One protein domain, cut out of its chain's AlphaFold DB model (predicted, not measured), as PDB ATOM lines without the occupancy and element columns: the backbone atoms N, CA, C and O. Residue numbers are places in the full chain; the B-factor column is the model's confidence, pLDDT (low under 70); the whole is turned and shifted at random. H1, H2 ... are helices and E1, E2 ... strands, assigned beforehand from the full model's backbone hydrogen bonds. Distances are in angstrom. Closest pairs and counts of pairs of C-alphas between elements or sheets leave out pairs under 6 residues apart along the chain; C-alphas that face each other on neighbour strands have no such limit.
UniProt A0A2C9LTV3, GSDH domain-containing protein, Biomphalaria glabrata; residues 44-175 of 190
ATOM      1  N   VAL A  44     -40.733   4.992 -21.346       94.94
ATOM      2  CA  VAL A  44     -41.533   3.999 -22.098       94.94
ATOM      3  C   VAL A  44     -41.856   2.733 -21.307       94.94
ATOM      4  O   VAL A  44     -42.831   2.055 -21.613       94.94
ATOM      5  N   ALA A  45     -41.089   2.426 -20.259       95.69
ATOM      6  CA  ALA A  45     -41.356   1.293 -19.376       95.69
ATOM      7  C   ALA A  45     -40.841   1.558 -17.957       95.69
ATOM      8  O   ALA A  45     -39.932   2.367 -17.754       95.69
ATOM      9  N   ALA A  46     -41.406   0.855 -16.976       96.12
ATOM     10  CA  ALA A  46     -40.929   0.869 -15.600       96.12
ATOM     11  C   ALA A  46     -40.935  -0.539 -14.992       96.12
ATOM     12  O   ALA A  46     -41.877  -1.300 -15.198       96.12
ATOM     13  N   VAL A  47     -39.906  -0.862 -14.208       95.75
ATOM     14  CA  VAL A  47     -39.779  -2.129 -13.474       95.75
ATOM     15  C   VAL A  47     -39.530  -1.842 -12.003       95.75
ATOM     16  O   VAL A  47     -38.622  -1.090 -11.656       95.75
ATOM     17  N   PHE A  48     -40.317  -2.468 -11.135       94.69
ATOM     18  CA  PHE A  48     -40.146  -2.390  -9.688       94.69
ATOM     19  C   PHE A  48     -39.349  -3.591  -9.199       94.69
ATOM     20  O   PHE A  48     -39.622  -4.720  -9.599       94.69
ATOM     21  N   TYR A  49     -38.373  -3.357  -8.327       94.88
ATOM     22  CA  TYR A  49     -37.576  -4.435  -7.747       94.88
ATOM     23  C   TYR A  49     -37.004  -4.060  -6.383       94.88
ATOM     24  O   TYR A  49     -37.071  -2.903  -5.954       94.88
ATOM     25  N   LEU A  50     -36.432  -5.049  -5.697       93.94
ATOM     26  CA  LEU A  50     -35.715  -4.849  -4.446       93.94
ATOM     27  C   LEU A  50     -34.207  -4.810  -4.698       93.94
ATOM     28  O   LEU A  50     -33.612  -5.748  -5.215       93.94
ATOM     29  N   GLU A  51     -33.566  -3.730  -4.267       91.69
ATOM     30  CA  GLU A  51     -32.113  -3.595  -4.233       91.69
ATOM     31  C   GLU A  51     -31.677  -3.595  -2.768       91.69
ATOM     32  O   GLU A  51     -31.896  -2.618  -2.045       91.69
ATOM     33  N   LYS A  52     -31.086  -4.705  -2.304       89.88
ATOM     34  CA  LYS A  52     -30.647  -4.869  -0.901       89.88
ATOM     35  C   LYS A  52     -31.780  -4.563   0.099       89.88
ATOM     36  O   LYS A  52     -31.590  -3.827   1.065       89.88
ATOM     37  N   GLY A  53     -32.978  -5.081  -0.184       91.62
ATOM     38  CA  GLY A  53     -34.176  -4.897   0.643       91.62
ATOM     39  C   GLY A  53     -34.871  -3.537   0.506       91.62
ATOM     40  O   GLY A  53     -35.844  -3.290   1.213       91.62
ATOM     41  N   LYS A  54     -34.410  -2.648  -0.384       94.19
ATOM     42  CA  LYS A  54     -35.063  -1.359  -0.649       94.19
ATOM     43  C   LYS A  54     -35.792  -1.388  -1.984       94.19
ATOM     44  O   LYS A  54     -35.207  -1.773  -2.989       94.19
ATOM     45  N   GLU A  55     -37.029  -0.903  -2.007       95.56
ATOM     46  CA  GLU A  55     -37.790  -0.734  -3.247       95.56
ATOM     47  C   GLU A  55     -37.107   0.284  -4.172       95.56
ATOM     48  O   GLU A  55     -36.671   1.371  -3.758       95.56
ATOM     49  N   ARG A  56     -36.994  -0.098  -5.439       96.19
ATOM     50  CA  ARG A  56     -36.424   0.690  -6.525       96.19
ATOM     51  C   ARG A  56     -37.314   0.602  -7.744       96.19
ATOM     52  O   ARG A  56     -38.010  -0.391  -7.947       96.19
ATOM     53  N   ILE A  57     -37.226   1.636  -8.567       97.19
ATOM     54  CA  ILE A  57     -37.879   1.693  -9.866       97.19
ATOM     55  C   ILE A  57     -36.783   1.854 -10.913       97.19
ATOM     56  O   ILE A  57     -35.955   2.757 -10.810       97.19
ATOM     57  N   LEU A  58     -36.754   0.979 -11.907       97.94
ATOM     58  CA  LEU A  58     -36.011   1.198 -13.138       97.94
ATOM     59  C   LEU A  58     -36.967   1.829 -14.135       97.94
ATOM     60  O   LEU A  58     -38.003   1.239 -14.415       97.94
ATOM     61  N   VAL A  59     -36.641   3.005 -14.658       98.25
ATOM     62  CA  VAL A  59     -37.429   3.660 -15.703       98.25
ATOM     63  C   VAL A  59     -36.627   3.678 -16.988       98.25
ATOM     64  O   VAL A  59     -35.509   4.191 -17.029       98.25
ATOM     65  N   VAL A  60     -37.205   3.100 -18.030       98.38
ATOM     66  CA  VAL A  60     -36.629   3.036 -19.366       98.38
ATOM     67  C   VAL A  60     -36.952   4.325 -20.101       98.38
ATOM     68  O   VAL A  60     -38.121   4.654 -20.278       98.38
ATOM     69  N   GLU A  61     -35.927   5.040 -20.543       97.88
ATOM     70  CA  GLU A  61     -36.041   6.176 -21.451       97.88
ATOM     71  C   GLU A  61     -35.773   5.703 -22.882       97.88
ATOM     72  O   GLU A  61     -34.712   5.127 -23.160       97.88
ATOM     73  N   GLN A  62     -36.692   6.026 -23.799       97.44
ATOM     74  CA  GLN A  62     -36.664   5.611 -25.210       97.44
ATOM     75  C   GLN A  62     -35.299   5.826 -25.872       97.44
ATOM     76  O   GLN A  62     -34.837   5.012 -26.667       97.44
ATOM     77  N   ARG A  63     -34.609   6.902 -25.483       97.12
ATOM     78  CA  ARG A  63     -33.313   7.287 -26.041       97.12
ATOM     79  C   ARG A  63     -32.168   6.303 -25.792       97.12
ATOM     80  O   ARG A  63     -31.089   6.567 -26.297       97.12
ATOM     81  N   GLY A  64     -32.346   5.241 -25.002       98.31
ATOM     82  CA  GLY A  64     -31.291   4.261 -24.706       98.31
ATOM     83  C   GLY A  64     -30.728   4.326 -23.287       98.31
ATOM     84  O   GLY A  64     -29.610   3.866 -23.057       98.31
ATOM     85  N   LEU A  65     -31.471   4.910 -22.342       98.56
ATOM     86  CA  LEU A  65     -31.080   4.976 -20.933       98.56
ATOM     87  C   LEU A  65     -32.068   4.220 -20.053       98.56
ATOM     88  O   LEU A  65     -33.269   4.234 -20.296       98.56
ATOM     89  N   VAL A  66     -31.568   3.650 -18.961       98.69
ATOM     90  CA  VAL A  66     -32.404   3.209 -17.841       98.69
ATOM     91  C   VAL A  66     -31.998   4.001 -16.609       98.69
ATOM     92  O   VAL A  66     -30.831   3.993 -16.215       98.69
ATOM     93  N   LYS A  67     -32.948   4.704 -16.001       98.38
ATOM     94  CA  LYS A  67     -32.767   5.465 -14.761       98.38
ATOM     95  C   LYS A  67     -33.163   4.614 -13.564       98.38
ATOM     96  O   LYS A  67     -34.201   3.964 -13.605       98.38
ATOM     97  N   LYS A  68     -32.367   4.636 -12.494       97.75
ATOM     98  CA  LYS A  68     -32.733   4.018 -11.213       97.75
ATOM     99  C   LYS A  68     -33.278   5.084 -10.281       97.75
ATOM    100  O   LYS A  68     -32.615   6.093 -10.041       97.75
ATOM    101  N   LEU A  69     -34.470   4.858  -9.754       97.56
ATOM    102  CA  LEU A  69     -35.170   5.768  -8.863       97.56
ATOM    103  C   LEU A  69     -35.440   5.092  -7.517       97.56
ATOM    104  O   LEU A  69     -35.551   3.863  -7.413       97.56
ATOM    105  N   THR A  70     -35.583   5.906  -6.474       96.44
ATOM    106  CA  THR A  70     -36.245   5.482  -5.236       96.44
ATOM    107  C   THR A  70     -37.734   5.233  -5.489       96.44
ATOM    108  O   THR A  70     -38.291   5.674  -6.495       96.44
ATOM    109  N   ARG A  71     -38.405   4.567  -4.544       93.31
ATOM    110  CA  ARG A  71     -39.867   4.413  -4.560       93.31
ATOM    111  C   ARG A  71     -40.609   5.753  -4.675       93.31
ATOM    112  O   ARG A  71     -41.637   5.821  -5.336       93.31
ATOM    113  N   ASP A  72     -40.053   6.802  -4.073       92.25
ATOM    114  CA  ASP A  72     -40.647   8.141  -4.042       92.25
ATOM    115  C   ASP A  72     -40.284   8.995  -5.272       92.25
ATOM    116  O   ASP A  72     -40.611  10.176  -5.319       92.25
ATOM    117  N   GLY A  73     -39.611   8.419  -6.277       92.94
ATOM    118  CA  GLY A  73     -39.347   9.081  -7.558       92.94
ATOM    119  C   GLY A  73     -38.023   9.842  -7.659       92.94
ATOM    120  O   GLY A  73     -37.752  10.448  -8.696       92.94
ATOM    121  N   VAL A  74     -37.163   9.798  -6.638       95.81
ATOM    122  CA  VAL A  74     -35.848  10.459  -6.687       95.81
ATOM    123  C   VAL A  74     -34.919   9.674  -7.608       95.81
ATOM    124  O   VAL A  74     -34.644   8.503  -7.344       95.81
ATOM    125  N   VAL A  75     -34.409  10.315  -8.663       96.25
ATOM    126  CA  VAL A  75     -33.415   9.722  -9.572       96.25
ATOM    127  C   VAL A  75     -32.079   9.588  -8.842       96.25
ATOM    128  O   VAL A  75     -31.503  10.577  -8.398       96.25
ATOM    129  N   LEU A  76     -31.589   8.356  -8.714       95.62
ATOM    130  CA  LEU A  76     -30.347   8.027  -8.013       95.62
ATOM    131  C   LEU A  76     -29.154   7.984  -8.968       95.62
ATOM    132  O   LEU A  76     -28.118   8.586  -8.702       95.62
ATOM    133  N   ASP A  77     -29.293   7.247 -10.071       95.69
ATOM    134  CA  ASP A  77     -28.244   7.059 -11.069       95.69
ATOM    135  C   ASP A  77     -28.825   6.619 -12.431       95.69
ATOM    136  O   ASP A  77     -30.039   6.502 -12.635       95.69
ATOM    137  N   THR A  78     -27.929   6.395 -13.393       98.00
ATOM    138  CA  THR A  78     -28.235   5.698 -14.648       98.00
ATOM    139  C   THR A  78     -27.869   4.219 -14.492       98.00
ATOM    140  O   THR A  78     -26.685   3.898 -14.457       98.00
ATOM    141  N   PHE A  79     -28.851   3.324 -14.449       98.50
ATOM    142  CA  PHE A  79     -28.667   1.872 -14.357       98.50
ATOM    143  C   PHE A  79     -28.010   1.273 -15.612       98.50
ATOM    144  O   PHE A  79     -27.167   0.382 -15.507       98.50
ATOM    145  N   MET A  80     -28.370   1.785 -16.793       98.75
ATOM    146  CA  MET A  80     -27.879   1.320 -18.094       98.75
ATOM    147  C   MET A  80     -27.801   2.482 -19.090       98.75
ATOM    148  O   MET A  80     -28.679   3.346 -19.092       98.75
ATOM    149  N   ASP A  81     -26.764   2.491 -19.931       98.62
ATOM    150  CA  ASP A  81     -26.582   3.449 -21.030       98.62
ATOM    151  C   ASP A  81     -26.091   2.710 -22.278       98.62
ATOM    152  O   ASP A  81     -24.947   2.267 -22.315       98.62
ATOM    153  N   ILE A  82     -26.967   2.548 -23.270       98.62
ATOM    154  CA  ILE A  82     -26.660   1.915 -24.564       98.62
ATOM    155  C   ILE A  82     -27.006   2.833 -25.739       98.62
ATOM    156  O   ILE A  82     -27.371   2.393 -26.831       98.62
ATOM    157  N   ARG A  83     -26.912   4.147 -25.519       98.50
ATOM    158  CA  ARG A  83     -27.166   5.161 -26.555       98.50
ATOM    159  C   ARG A  83     -26.255   5.018 -27.773       98.50
ATOM    160  O   ARG A  83     -26.616   5.469 -28.850       98.50
ATOM    161  N   ASP A  84     -25.097   4.385 -27.608       97.75
ATOM    162  CA  ASP A  84     -24.122   4.096 -28.663       97.75
ATOM    163  C   ASP A  84     -24.657   3.161 -29.759       97.75
ATOM    164  O   ASP A  84     -24.122   3.153 -30.866       97.75
ATOM    165  N   ARG A  85     -25.691   2.363 -29.465       97.00
ATOM    166  CA  ARG A  85     -26.226   1.342 -30.385       97.00
ATOM    167  C   ARG A  85     -27.729   1.422 -30.636       97.00
ATOM    168  O   ARG A  85     -28.215   0.730 -31.529       97.00
ATOM    169  N   VAL A  86     -28.456   2.223 -29.857       97.94
ATOM    170  CA  VAL A  86     -29.906   2.398 -29.995       97.94
ATOM    171  C   VAL A  86     -30.226   3.344 -31.150       97.94
ATOM    172  O   VAL A  86     -29.672   4.436 -31.247       97.94
ATOM    173  N   VAL A  87     -31.159   2.935 -32.004       96.62
ATOM    174  CA  VAL A  87     -31.746   3.775 -33.052       96.62
ATOM    175  C   VAL A  87     -33.004   4.426 -32.500       96.62
ATOM    176  O   VAL A  87     -33.865   3.748 -31.947       96.62
ATOM    177  N   THR A  88     -33.097   5.741 -32.637       95.00
ATOM    178  CA  THR A  88     -34.233   6.555 -32.198       95.00
ATOM    179  C   THR A  88     -34.105   7.945 -32.827       95.00
ATOM    180  O   THR A  88     -33.023   8.313 -33.300       95.00
ATOM    181  N   SER A  89     -35.175   8.730 -32.821       92.19
ATOM    182  CA  SER A  89     -35.160  10.130 -33.245       92.19
ATOM    183  C   SER A  89     -36.059  10.984 -32.350       92.19
ATOM    184  O   SER A  89     -36.717  10.482 -31.442       92.19
ATOM    185  N   GLU A  90     -36.066  12.297 -32.581       89.00
ATOM    186  CA  GLU A  90     -36.987  13.218 -31.901       89.00
ATOM    187  C   GLU A  90     -38.302  13.412 -32.679       89.00
ATOM    188  O   GLU A  90     -39.138  14.226 -32.287       89.00
ATOM    189  N   SER A  91     -38.493  12.678 -33.781       88.50
ATOM    190  CA  SER A  91     -39.713  12.733 -34.584       88.50
ATOM    191  C   SER A  91     -40.899  12.153 -33.819       88.50
ATOM    192  O   SER A  91     -40.837  11.058 -33.262       88.50
ATOM    193  N   TYR A  92     -42.020  12.875 -33.830       84.69
ATOM    194  CA  TYR A  92     -43.273  12.366 -33.280       84.69
ATOM    195  C   TYR A  92     -43.711  11.101 -34.021       84.69
ATOM    196  O   TYR A  92     -43.762  11.091 -35.247       84.69
ATOM    197  N   GLY A  93     -44.068  10.062 -33.265       84.38
ATOM    198  CA  GLY A  93     -44.506   8.779 -33.819       84.38
ATOM    199  C   GLY A  93     -43.387   7.761 -34.043       84.38
ATOM    200  O   GLY A  93     -43.704   6.592 -34.233       84.38
ATOM    201  N   ASP A  94     -42.112   8.159 -33.936       91.06
ATOM    202  CA  ASP A  94     -40.996   7.211 -33.940       91.06
ATOM    203  C   ASP A  94     -41.076   6.333 -32.683       91.06
ATOM    204  O   ASP A  94     -40.912   6.806 -31.554       91.06
ATOM    205  N   SER A  95     -41.374   5.054 -32.885       91.81
ATOM    206  CA  SER A  95     -41.485   4.038 -31.840       91.81
ATOM    207  C   SER A  95     -40.183   3.270 -31.621       91.81
ATOM    208  O   SER A  95     -40.131   2.398 -30.751       91.81
ATOM    209  N   ARG A  96     -39.105   3.617 -32.336       95.81
ATOM    210  CA  ARG A  96     -37.790   3.010 -32.129       95.81
ATOM    211  C   ARG A  96     -37.141   3.545 -30.867       95.81
ATOM    212  O   ARG A  96     -37.360   4.677 -30.429       95.81
ATOM    213  N   GLY A  97     -36.282   2.724 -30.289       97.19
ATOM    214  CA  GLY A  97     -35.510   3.096 -29.120       97.19
ATOM    215  C   GLY A  97     -35.154   1.892 -28.276       97.19
ATOM    216  O   GLY A  97     -35.193   0.750 -28.730       97.19
ATOM    217  N   LEU A  98     -34.827   2.163 -27.022       98.38
ATOM    218  CA  LEU A  98     -34.847   1.182 -25.953       98.38
ATOM    219  C   LEU A  98     -36.273   1.111 -25.403       98.38
ATOM    220  O   LEU A  98     -36.767   2.104 -24.877       98.38
ATOM    221  N   LEU A  99     -36.924  -0.043 -25.539       97.25
ATOM    222  CA  LEU A  99     -38.374  -0.164 -25.345       97.25
ATOM    223  C   LEU A  99     -38.753  -0.953 -24.096       97.25
ATOM    224  O   LEU A  99     -39.798  -0.700 -23.505       97.25
ATOM    225  N   SER A 100     -37.907  -1.887 -23.664       97.62
ATOM    226  CA  SER A 100     -38.190  -2.689 -22.478       97.62
ATOM    227  C   SER A 100     -36.925  -3.185 -21.802       97.62
ATOM    228  O   SER A 100     -35.899  -3.431 -22.442       97.62
ATOM    229  N   ILE A 101     -37.038  -3.360 -20.489       98.12
ATOM    230  CA  ILE A 101     -36.099  -4.102 -19.665       98.12
ATOM    231  C   ILE A 101     -36.898  -5.026 -18.757       98.12
ATOM    232  O   ILE A 101     -37.926  -4.623 -18.219       98.12
ATOM    233  N   VAL A 102     -36.408  -6.240 -18.545       97.75
ATOM    234  CA  VAL A 102     -36.902  -7.125 -17.490       97.75
ATOM    235  C   VAL A 102     -35.740  -7.687 -16.700       97.75
ATOM    236  O   VAL A 102     -34.659  -7.941 -17.237       97.75
ATOM    237  N   LEU A 103     -35.960  -7.855 -15.403       97.69
ATOM    238  CA  LEU A 103     -35.031  -8.572 -14.548       97.69
ATOM    239  C   LEU A 103     -35.258 -10.071 -14.738       97.69
ATOM    240  O   LEU A 103     -36.389 -10.513 -14.927       97.69
ATOM    241  N   ASP A 104     -34.179 -10.839 -14.693       96.44
ATOM    242  CA  ASP A 104     -34.243 -12.298 -14.641       96.44
ATOM    243  C   ASP A 104     -35.084 -12.774 -13.440       96.44
ATOM    244  O   ASP A 104     -35.037 -12.166 -12.369       96.44
ATOM    245  N   THR A 105     -35.826 -13.875 -13.583       94.75
ATOM    246  CA  THR A 105     -36.674 -14.424 -12.505       94.75
ATOM    247  C   THR A 105     -35.889 -14.697 -11.215       94.75
ATOM    248  O   THR A 105     -36.434 -14.585 -10.118       94.75
ATOM    249  N   TYR A 106     -34.586 -14.980 -11.324       92.94
ATOM    250  CA  TYR A 106     -33.664 -15.170 -10.205       92.94
ATOM    251  C   TYR A 106     -32.639 -14.034 -10.103       92.94
ATOM    252  O   TYR A 106     -31.478 -14.261  -9.761       92.94
ATOM    253  N   TYR A 107     -33.047 -12.791 -10.382       95.25
ATOM    254  CA  TYR A 107     -32.168 -11.615 -10.419       95.25
ATOM    255  C   TYR A 107     -31.275 -11.438  -9.181       95.25
ATOM    256  O   TYR A 107     -30.158 -10.914  -9.275       95.25
ATOM    257  N   ASP A 108     -31.730 -11.877  -8.008       91.88
ATOM    258  CA  ASP A 108     -30.940 -11.799  -6.783       91.88
ATOM    259  C   ASP A 108     -29.634 -12.590  -6.853       91.88
ATOM    260  O   ASP A 108     -28.626 -12.127  -6.314       91.88
ATOM    261  N   THR A 109     -29.621 -13.701  -7.590       94.06
ATOM    262  CA  THR A 109     -28.446 -14.554  -7.790       94.06
ATOM    263  C   THR A 109     -27.831 -14.380  -9.175       94.06
ATOM    264  O   THR A 109     -26.612 -14.287  -9.291       94.06
ATOM    265  N   SER A 110     -28.647 -14.303 -10.230       96.00
ATOM    266  CA  SER A 110     -28.167 -14.262 -11.615       96.00
ATOM    267  C   SER A 110     -27.565 -12.912 -11.989       96.00
ATOM    268  O   SER A 110     -26.647 -12.861 -12.811       96.00
ATOM    269  N   LYS A 111     -28.088 -11.826 -11.398       96.56
ATOM    270  CA  LYS A 111     -27.764 -10.437 -11.751       96.56
ATOM    271  C   LYS A 111     -27.841 -10.197 -13.257       96.56
ATOM    272  O   LYS A 111     -27.004  -9.499 -13.821       96.56
ATOM    273  N   LYS A 112     -28.844 -10.784 -13.914       98.06
ATOM    274  CA  LYS A 112     -29.088 -10.625 -15.350       98.06
ATOM    275  C   LYS A 112     -30.320  -9.786 -15.630       98.06
ATOM    276  O   LYS A 112     -31.314  -9.845 -14.909       98.06
ATOM    277  N   VAL A 113     -30.253  -9.039 -16.718       98.50
ATOM    278  CA  VAL A 113     -31.395  -8.326 -17.290       98.50
ATOM    279  C   VAL A 113     -31.545  -8.694 -18.754       98.50
ATOM    280  O   VAL A 113     -30.562  -9.063 -19.400       98.50
ATOM    281  N   TYR A 114     -32.761  -8.588 -19.269       98.62
ATOM    282  CA  TYR A 114     -33.086  -8.767 -20.678       98.62
ATOM    283  C   TYR A 114     -33.621  -7.455 -21.218       98.62
ATOM    284  O   TYR A 114     -34.383  -6.767 -20.538       98.62
ATOM    285  N   VAL A 115     -33.199  -7.096 -22.423       98.50
ATOM    286  CA  VAL A 115     -33.416  -5.767 -22.989       98.50
ATOM    287  C   VAL A 115     -33.925  -5.890 -24.417       98.50
ATOM    288  O   VAL A 115     -33.337  -6.634 -25.199       98.50
ATOM    289  N   TYR A 116     -34.989  -5.147 -24.741       98.44
ATOM    290  CA  TYR A 116     -35.545  -5.023 -26.092       98.44
ATOM    291  C   TYR A 116     -35.255  -3.624 -26.627       98.44
ATOM    292  O   TYR A 116     -35.683  -2.630 -26.028       98.44
ATOM    293  N   TYR A 117     -34.546  -3.529 -27.747       98.12
ATOM    294  CA  TYR A 117     -34.186  -2.242 -28.340       98.12
ATOM    295  C   TYR A 117     -33.979  -2.326 -29.852       98.12
ATOM    296  O   TYR A 117     -33.668  -3.386 -30.387       98.12
ATOM    297  N   ILE A 118     -34.127  -1.196 -30.541       97.75
ATOM    298  CA  ILE A 118     -33.885  -1.097 -31.982       97.75
ATOM    299  C   ILE A 118     -32.429  -0.725 -32.241       97.75
ATOM    300  O   ILE A 118     -31.901   0.211 -31.639       97.75
ATOM    301  N   ARG A 119     -31.777  -1.456 -33.145       96.62
ATOM    302  CA  ARG A 119     -30.376  -1.266 -33.541       96.62
ATOM    303  C   ARG A 119     -30.218  -1.451 -35.047       96.62
ATOM    304  O   ARG A 119     -30.847  -2.326 -35.637       96.62
ATOM    305  N   LYS A 120     -29.306  -0.681 -35.649       96.25
ATOM    306  CA  LYS A 120     -28.911  -0.859 -37.051       96.25
ATOM    307  C   LYS A 120     -28.012  -2.077 -37.249       96.25
ATOM    308  O   LYS A 120     -27.013  -2.247 -36.545       96.25
ATOM    309  N   PHE A 121     -28.314  -2.870 -38.270       95.06
ATOM    310  CA  PHE A 121     -27.457  -3.932 -38.790       95.06
ATOM    311  C   PHE A 121     -27.525  -3.931 -40.316       95.06
ATOM    312  O   PHE A 121     -28.610  -3.970 -40.878       95.06
ATOM    313  N   LEU A 122     -26.370  -3.861 -40.989       94.00
ATOM    314  CA  LEU A 122     -26.294  -3.748 -42.456       94.00
ATOM    315  C   LEU A 122     -27.190  -2.626 -43.032       94.00
ATOM    316  O   LEU A 122     -27.808  -2.790 -44.075       94.00
ATOM    317  N   ASN A 123     -27.224  -1.473 -42.350       92.56
ATOM    318  CA  ASN A 123     -28.029  -0.279 -42.666       92.56
ATOM    319  C   ASN A 123     -29.552  -0.404 -42.505       92.56
ATOM    320  O   ASN A 123     -30.246   0.599 -42.667       92.56
ATOM    321  N   GLU A 124     -30.059  -1.560 -42.093       93.88
ATOM    322  CA  GLU A 124     -31.473  -1.774 -41.776       93.88
ATOM    323  C   GLU A 124     -31.704  -1.769 -40.261       93.88
ATOM    324  O   GLU A 124     -30.787  -2.037 -39.476       93.88
ATOM    325  N   ASP A 125     -32.929  -1.453 -39.849       95.06
ATOM    326  CA  ASP A 125     -33.332  -1.431 -38.447       95.06
ATOM    327  C   ASP A 125     -33.854  -2.815 -38.029       95.06
ATOM    328  O   ASP A 125     -34.573  -3.506 -38.755       95.06
ATOM    329  N   TYR A 126     -33.459  -3.249 -36.835       95.75
ATOM    330  CA  TYR A 126     -33.902  -4.510 -36.258       95.75
ATOM    331  C   TYR A 126     -34.194  -4.339 -34.772       95.75
ATOM    332  O   TYR A 126     -33.462  -3.644 -34.065       95.75
ATOM    333  N   ALA A 127     -35.200  -5.055 -34.281       96.44
ATOM    334  CA  ALA A 127     -35.374  -5.295 -32.860       96.44
ATOM    335  C   ALA A 127     -34.381  -6.350 -32.384       96.44
ATOM    336  O   ALA A 127     -34.295  -7.440 -32.949       96.44
ATOM    337  N   TYR A 128     -33.639  -6.008 -31.342       97.75
ATOM    338  CA  TYR A 128     -32.697  -6.863 -30.648       97.75
ATOM    339  C   TYR A 128     -33.254  -7.213 -29.277       97.75
ATOM    340  O   TYR A 128     -33.658  -6.328 -28.522       97.75
ATOM    341  N   VAL A 129     -33.206  -8.502 -28.950       98.19
ATOM    342  CA  VAL A 129     -33.346  -8.995 -27.583       98.19
ATOM    343  C   VAL A 129     -31.995  -9.526 -27.142       98.19
ATOM    344  O   VAL A 129     -31.465 -10.472 -27.730       98.19
ATOM    345  N   SER A 130     -31.446  -8.907 -26.104       98.44
ATOM    346  CA  SER A 130     -30.141  -9.258 -25.547       98.44
ATOM    347  C   SER A 130     -30.234  -9.384 -24.031       98.44
ATOM    348  O   SER A 130     -31.048  -8.716 -23.390       98.44
ATOM    349  N   THR A 131     -29.382 -10.219 -23.444       98.50
ATOM    350  CA  THR A 131     -29.170 -10.257 -21.994       98.50
ATOM    351  C   THR A 131     -27.852  -9.590 -21.617       98.50
ATOM    352  O   THR A 131     -26.880  -9.639 -22.368       98.50
ATOM    353  N   PHE A 132     -27.826  -8.960 -20.446       98.75
ATOM    354  CA  PHE A 132     -26.655  -8.298 -19.882       98.75
ATOM    355  C   PHE A 132     -26.499  -8.666 -18.409       98.75
ATOM    356  O   PHE A 132     -27.477  -8.974 -17.723       98.75
ATOM    357  N   LYS A 133     -25.269  -8.582 -17.906       98.56
ATOM    358  CA  LYS A 133     -24.943  -8.719 -16.485       98.56
ATOM    359  C   LYS A 133     -24.965  -7.365 -15.782       98.56
ATOM    360  O   LYS A 133     -24.539  -6.346 -16.325       98.56
ATOM    361  N   VAL A 134     -25.408  -7.376 -14.534       98.06
ATOM    362  CA  VAL A 134     -25.338  -6.252 -13.600       98.06
ATOM    363  C   VAL A 134     -24.145  -6.464 -12.683       98.06
ATOM    364  O   VAL A 134     -23.985  -7.513 -12.063       98.06
ATOM    365  N   THR A 135     -23.291  -5.452 -12.615       96.75
ATOM    366  CA  THR A 135     -22.092  -5.440 -11.775       96.75
ATOM    367  C   THR A 135     -22.437  -5.222 -10.301       96.75
ATOM    368  O   THR A 135     -23.538  -4.789  -9.954       96.75
ATOM    369  N   GLU A 136     -21.463  -5.422  -9.413       92.25
ATOM    370  CA  GLU A 136     -21.614  -5.152  -7.973       92.25
ATOM    371  C   GLU A 136     -21.966  -3.689  -7.655       92.25
ATOM    372  O   GLU A 136     -22.591  -3.405  -6.631       92.25
ATOM    373  N   SER A 137     -21.625  -2.763  -8.560       92.38
ATOM    374  CA  SER A 137     -22.009  -1.348  -8.467       92.38
ATOM    375  C   SER A 137     -23.510  -1.097  -8.674       92.38
ATOM    376  O   SER A 137     -23.973   0.027  -8.492       92.38
ATOM    377  N   GLY A 138     -24.282  -2.120  -9.061       92.81
ATOM    378  CA  GLY A 138     -25.701  -1.981  -9.385       92.81
ATOM    379  C   GLY A 138     -25.945  -1.311 -10.739       92.81
ATOM    380  O   GLY A 138     -26.991  -0.690 -10.925       92.81
ATOM    381  N   ARG A 139     -24.977  -1.413 -11.660       97.06
ATOM    382  CA  ARG A 139     -25.035  -0.917 -13.045       97.06
ATOM    383  C   ARG A 139     -24.839  -2.063 -14.027       97.06
ATOM    384  O   ARG A 139     -24.050  -2.971 -13.754       97.06
ATOM    385  N   VAL A 140     -25.500  -1.984 -15.174       98.44
ATOM    386  CA  VAL A 140     -25.300  -2.921 -16.285       98.44
ATOM    387  C   VAL A 140     -23.888  -2.770 -16.856       98.44
ATOM    388  O   VAL A 140     -23.447  -1.656 -17.139       98.44
ATOM    389  N   ASP A 141     -23.196  -3.893 -17.051       98.44
ATOM    390  CA  ASP A 141     -22.003  -3.962 -17.894       98.44
ATOM    391  C   ASP A 141     -22.431  -4.098 -19.360       98.44
ATOM    392  O   ASP A 141     -22.878  -5.158 -19.802       98.44
ATOM    393  N   THR A 142     -22.299  -3.021 -20.128       98.00
ATOM    394  CA  THR A 142     -22.747  -2.948 -21.528       98.00
ATOM    395  C   THR A 142     -21.898  -3.783 -22.490       98.00
ATOM    396  O   THR A 142     -22.333  -4.037 -23.617       98.00
ATOM    397  N   ASN A 143     -20.726  -4.250 -22.047       98.12
ATOM    398  CA  ASN A 143     -19.864  -5.165 -22.798       98.12
ATOM    399  C   ASN A 143     -20.205  -6.638 -22.545       98.12
ATOM    400  O   ASN A 143     -19.754  -7.505 -23.286       98.12
ATOM    401  N   SER A 144     -21.025  -6.931 -21.533       98.62
ATOM    402  CA  SER A 144     -21.481  -8.292 -21.220       98.62
ATOM    403  C   SER A 144     -22.655  -8.769 -22.083       98.62
ATOM    404  O   SER A 144     -23.279  -9.780 -21.755       98.62
ATOM    405  N   GLU A 145     -22.972  -8.033 -23.153       98.50
ATOM    406  CA  GLU A 145     -24.089  -8.324 -24.045       98.50
ATOM    407  C   GLU A 145     -24.002  -9.754 -24.594       98.50
ATOM    408  O   GLU A 145     -23.035 -10.126 -25.259       98.50
ATOM    409  N   VAL A 146     -25.059 -10.531 -24.373       98.38
ATOM    410  CA  VAL A 146     -25.300 -11.788 -25.079       98.38
ATOM    411  C   VAL A 146     -26.575 -11.633 -25.892       98.38
ATOM    412  O   VAL A 146     -27.670 -11.483 -25.351       98.38
ATOM    413  N   PHE A 147     -26.405 -11.667 -27.205       96.62
ATOM    414  CA  PHE A 147     -27.484 -11.599 -28.177       96.62
ATOM    415  C   PHE A 147     -28.343 -12.872 -28.148       96.62
ATOM    416  O   PHE A 147     -27.799 -13.978 -28.130       96.62
ATOM    417  N   LEU A 148     -29.671 -12.716 -28.176       97.06
ATOM    418  CA  LEU A 148     -30.624 -13.833 -28.144       97.06
ATOM    419  C   LEU A 148     -31.462 -13.915 -29.422       97.06
ATOM    420  O   LEU A 148     -31.619 -14.994 -29.987       97.06
ATOM    421  N   LEU A 149     -32.014 -12.785 -29.867       95.12
ATOM    422  CA  LEU A 149     -32.960 -12.735 -30.981       95.12
ATOM    423  C   LEU A 149     -32.860 -11.404 -31.723       95.12
ATOM    424  O   LEU A 149     -32.722 -10.349 -31.103       95.12
ATOM    425  N   ARG A 150     -32.976 -11.461 -33.052       94.38
ATOM    426  CA  ARG A 150     -33.072 -10.293 -33.930       94.38
ATOM    427  C   ARG A 150     -34.282 -10.431 -34.844       94.38
ATOM    428  O   ARG A 150     -34.421 -11.463 -35.496       94.38
ATOM    429  N   ILE A 151     -35.098  -9.389 -34.931       93.62
ATOM    430  CA  ILE A 151     -36.307  -9.332 -35.766       93.62
ATOM    431  C   ILE A 151     -36.195  -8.108 -36.673       93.62
ATOM    432  O   ILE A 151     -35.857  -7.029 -36.195       93.62
ATOM    433  N   HIS A 152     -36.425  -8.272 -37.975       92.81
ATOM    434  CA  HIS A 152     -36.362  -7.163 -38.933       92.81
ATOM    435  C   HIS A 152     -37.500  -6.166 -38.688       92.81
ATOM    436  O   HIS A 152     -38.638  -6.581 -38.489       92.81
ATOM    437  N   GLN A 153     -37.179  -4.871 -38.670       91.19
ATOM    438  CA  GLN A 153     -38.100  -3.776 -38.357       91.19
ATOM    439  C   GLN A 153     -37.939  -2.697 -39.442       91.19
ATOM    440  O   GLN A 153     -37.146  -1.774 -39.272       91.19
ATOM    441  N   PRO A 154     -38.612  -2.839 -40.599       86.81
ATOM    442  CA  PRO A 154     -38.357  -1.994 -41.767       86.81
ATOM    443  C   PRO A 154     -38.798  -0.534 -41.590       86.81
ATOM    444  O   PRO A 154     -38.335   0.324 -42.341       86.81
ATOM    445  N   PHE A 155     -39.673  -0.258 -40.620       87.50
ATOM    446  CA  PHE A 155     -40.223   1.067 -40.352       87.50
ATOM    447  C   PHE A 155     -39.972   1.509 -38.904       87.50
ATOM    448  O   PHE A 155     -39.593   0.721 -38.031       87.50
ATOM    449  N   ASP A 156     -40.167   2.802 -38.652       86.00
ATOM    450  CA  ASP A 156     -40.004   3.421 -37.335       86.00
ATOM    451  C   ASP A 156     -41.250   3.304 -36.436       86.00
ATOM    452  O   ASP A 156     -41.197   3.637 -35.251       86.00
ATOM    453  N   GLY A 157     -42.352   2.784 -36.979       84.94
ATOM    454  CA  GLY A 157     -43.587   2.446 -36.281       84.94
ATOM    455  C   GLY A 157     -43.709   0.956 -35.942       84.94
ATOM    456  O   GLY A 157     -42.971   0.112 -36.447       84.94
ATOM    457  N   GLY A 158     -44.664   0.632 -35.065       83.69
ATOM    458  CA  GLY A 158     -45.091  -0.755 -34.849       83.69
ATOM    459  C   GLY A 158     -44.004  -1.673 -34.285       83.69
ATOM    460  O   GLY A 158     -44.026  -2.871 -34.543       83.69
ATOM    461  N   ASN A 159     -43.040  -1.153 -33.517       87.56
ATOM    462  CA  ASN A 159     -41.884  -1.955 -33.098       87.56
ATOM    463  C   ASN A 159     -42.142  -2.895 -31.900       87.56
ATOM    464  O   ASN A 159     -41.270  -3.697 -31.551       87.56
ATOM    465  N   GLY A 160     -43.318  -2.829 -31.264       90.25
ATOM    466  CA  GLY A 160     -43.653  -3.615 -30.071       90.25
ATOM    467  C   GLY A 160     -42.833  -3.193 -28.850       90.25
ATOM    468  O   GLY A 160     -42.693  -2.003 -28.577       90.25
ATOM    469  N   GLY A 161     -42.300  -4.159 -28.097       88.19
ATOM    470  CA  GLY A 161     -41.347  -3.889 -27.019       88.19
ATOM    471  C   GLY A 161     -41.605  -4.595 -25.689       88.19
ATOM    472  O   GLY A 161     -40.621  -5.022 -25.080       88.19
ATOM    473  N   PRO A 162     -42.853  -4.744 -25.196       94.06
ATOM    474  CA  PRO A 162     -43.088  -5.357 -23.894       94.06
ATOM    475  C   PRO A 162     -42.464  -6.751 -23.778       94.06
ATOM    476  O   PRO A 162     -42.572  -7.586 -24.676       94.06
ATOM    477  N   MET A 163     -41.821  -6.999 -22.640       96.56
ATOM    478  CA  MET A 163     -41.275  -8.304 -22.282       96.56
ATOM    479  C   MET A 163     -41.665  -8.628 -20.848       96.56
ATOM    480  O   MET A 163     -41.796  -7.714 -20.032       96.56
ATOM    481  N   PHE A 164     -41.831  -9.909 -20.541       95.94
ATOM    482  CA  PHE A 164     -42.055 -10.399 -19.181       95.94
ATOM    483  C   PHE A 164     -41.762 -11.896 -19.099       95.94
ATOM    484  O   PHE A 164     -41.870 -12.617 -20.089       95.94
ATOM    485  N   PHE A 165     -41.393 -12.366 -17.911       96.50
ATOM    486  CA  PHE A 165     -41.352 -13.795 -17.627       96.50
ATOM    487  C   PHE A 165     -42.738 -14.272 -17.200       96.50
ATOM    488  O   PHE A 165     -43.379 -13.621 -16.373       96.50
ATOM    489  N   GLY A 166     -43.197 -15.380 -17.777       95.06
ATOM    490  CA  GLY A 166     -44.378 -16.084 -17.289       95.06
ATOM    491  C   GLY A 166     -44.057 -16.935 -16.062       95.06
ATOM    492  O   GLY A 166     -42.894 -17.240 -15.782       95.06
ATOM    493  N   ASP A 167     -45.100 -17.372 -15.356       93.88
ATOM    494  CA  ASP A 167     -44.974 -18.294 -14.213       93.88
ATOM    495  C   ASP A 167     -44.425 -19.677 -14.626       93.88
ATOM    496  O   ASP A 167     -43.956 -20.451 -13.793       93.88
ATOM    497  N   ASP A 168     -44.452 -19.976 -15.924       95.19
ATOM    498  CA  ASP A 168     -43.856 -21.150 -16.565       95.19
ATOM    499  C   ASP A 168     -42.337 -21.022 -16.803       95.19
ATOM    500  O   ASP A 168     -41.694 -21.975 -17.243       95.19
ATOM    501  N   GLY A 169     -41.752 -19.860 -16.500       91.50
ATOM    502  CA  GLY A 169     -40.325 -19.586 -16.641       91.50
ATOM    503  C   GLY A 169     -39.888 -19.170 -18.048       91.50
ATOM    504  O   GLY A 169     -38.691 -18.963 -18.264       91.50
ATOM    505  N   TYR A 170     -40.811 -19.010 -19.000       96.25
ATOM    506  CA  TYR A 170     -40.476 -18.535 -20.342       96.25
ATOM    507  C   TYR A 170     -40.441 -17.006 -20.408       96.25
ATOM    508  O   TYR A 170     -41.245 -16.318 -19.780       96.25
ATOM    509  N   LEU A 171     -39.509 -16.468 -21.203       96.31
ATOM    510  CA  LEU A 171     -39.488 -15.051 -21.561       96.31
ATOM    511  C   LEU A 171     -40.451 -14.814 -22.728       96.31
ATOM    512  O   LEU A 171     -40.182 -15.228 -23.856       96.31
ATOM    513  N   TYR A 172     -41.545 -14.111 -22.459       97.25
ATOM    514  CA  TYR A 172     -42.491 -13.655 -23.467       97.25
ATOM    515  C   TYR A 172     -42.011 -12.327 -24.044       97.25
ATOM    516  O   TYR A 172     -41.692 -11.389 -23.309       97.25
ATOM    517  N   ILE A 173     -41.952 -12.258 -25.372       96.62
ATOM    518  CA  ILE A 173     -41.487 -11.092 -26.124       96.62
ATOM    519  C   ILE A 173     -42.627 -10.658 -27.038       96.62
ATOM    520  O   ILE A 173     -42.983 -11.376 -27.971       96.62
ATOM    521  N   VAL A 174     -43.196  -9.484 -26.772       93.62
ATOM    522  CA  VAL A 174     -44.233  -8.894 -27.620       93.62
ATOM    523  C   VAL A 174     -43.548  -8.030 -28.671       93.62
ATOM    524  O   VAL A 174     -43.023  -6.956 -28.376       93.62
ATOM    525  N   THR A 175     -43.547  -8.514 -29.908       89.88
ATOM    526  CA  THR A 175     -43.064  -7.765 -31.070       89.88
ATOM    527  C   THR A 175     -44.249  -7.208 -31.849       89.88
ATOM    528  O   THR A 175     -45.341  -7.775 -31.799       89.88
TER     529      THR A 175
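What this domain is: This is residues 44 to 175 of the 190 residues of the protein "GSDH domain-containing protein" of Biomphalaria glabrata (UniProt A0A2C9LTV3). Two strongly twisted four-stranded sheets stand partly face to face as a sandwich, with E1 beside E5 along one border and E4 meeting E8 near Val 140 at the other. The small hairpin E9 and E10 packs on E5 through E9, the one-turn helix H1 sits in the link between E5 and E6, and the long E6 and E7 hairpin reaches out to one end of the length. The 132 printed residues hold ten named strands and one named helix, in the order E1 E2 E3 E4 E5 H1 E6 E7 E8 E9 E10; the sheets run E5 E6 E7 E8, E1 E2 E3 E4 and E9 E10, each antiparallel. The class is mostly strand, and the whole is compact, with a radius of gyration of the C-alphas of 14.4 A and spans of 43 by 33 by 26 A.

Where its parts are: In the sheet E5 E6 E7 E8, E5 is residues 98 to 103, E6 residues 112 to 121 (24.4 A), E7 residues 124 to 134 (29.2 A) and E8 residues 140 to 152 (25.6 A). E6 bends by 70 degrees at residue 118, E7 by 54 degrees at 127 and E8 by 80 degrees at 144. H1 is residues 107 to 110. E1, residues 44 to 51, begins at C-alpha 44 (-41.533, 3.999, -22.098) and is 21.6 A long. E2 is residues 54 to 61, 22.1 A, E3 residues 65 to 70, and E4 residues 75 to 81. E9 is residues 163 to 165; E10, residues 171 to 173, ends at C-alpha 173 (-41.487, -11.092, -26.124).

How they stand to each other: N 102 and O 114 of E5 and E6 are 2.9 A apart, within hydrogen-bond range. E6, E7 and E8 form a meander, each strand the antiparallel neighbour of the one before, with N 115 and O 130 at 2.9 A and N 127 and O 151 at 2.8 A. E1 to E4 form another, with N 47 and O 58 at 2.8 A, N 59 and O 67 at 2.8 A, and N 66 and O 80 at 2.9 A. In the sandwich, two sheets face to face, the facing parts are 10.6 A apart centre to centre and the strands of the one stand at 20 degrees to those of the other. The closest C-alphas of E1 and E5 are those of Ala 45 and Ser 100, 6.0 A apart; those of E4 and E8 are Met 80 and Val 140, 5.3 A apart. E9 and E10 form a hairpin, with N 172 and O 164 at 2.8 A, and the closest C-alphas of E5 and E9 are those of Val 102 and Phe 164, 6.3 A apart. H1 only grazes the sheet E5 E6 E7 E8; it is too short for any O i to N i+4 pair, and 0 of its 1 O i to N i+3 pair is within range.

The domain as a whole: The two C-alphas farthest apart, those of Gly 53 and Asn 123, are 44.0 A apart. The printed part has no cut. The link E4 to E5, 16 residues, is long. The mean pLDDT of the printed part is 95.2, and no printed residue is under 70.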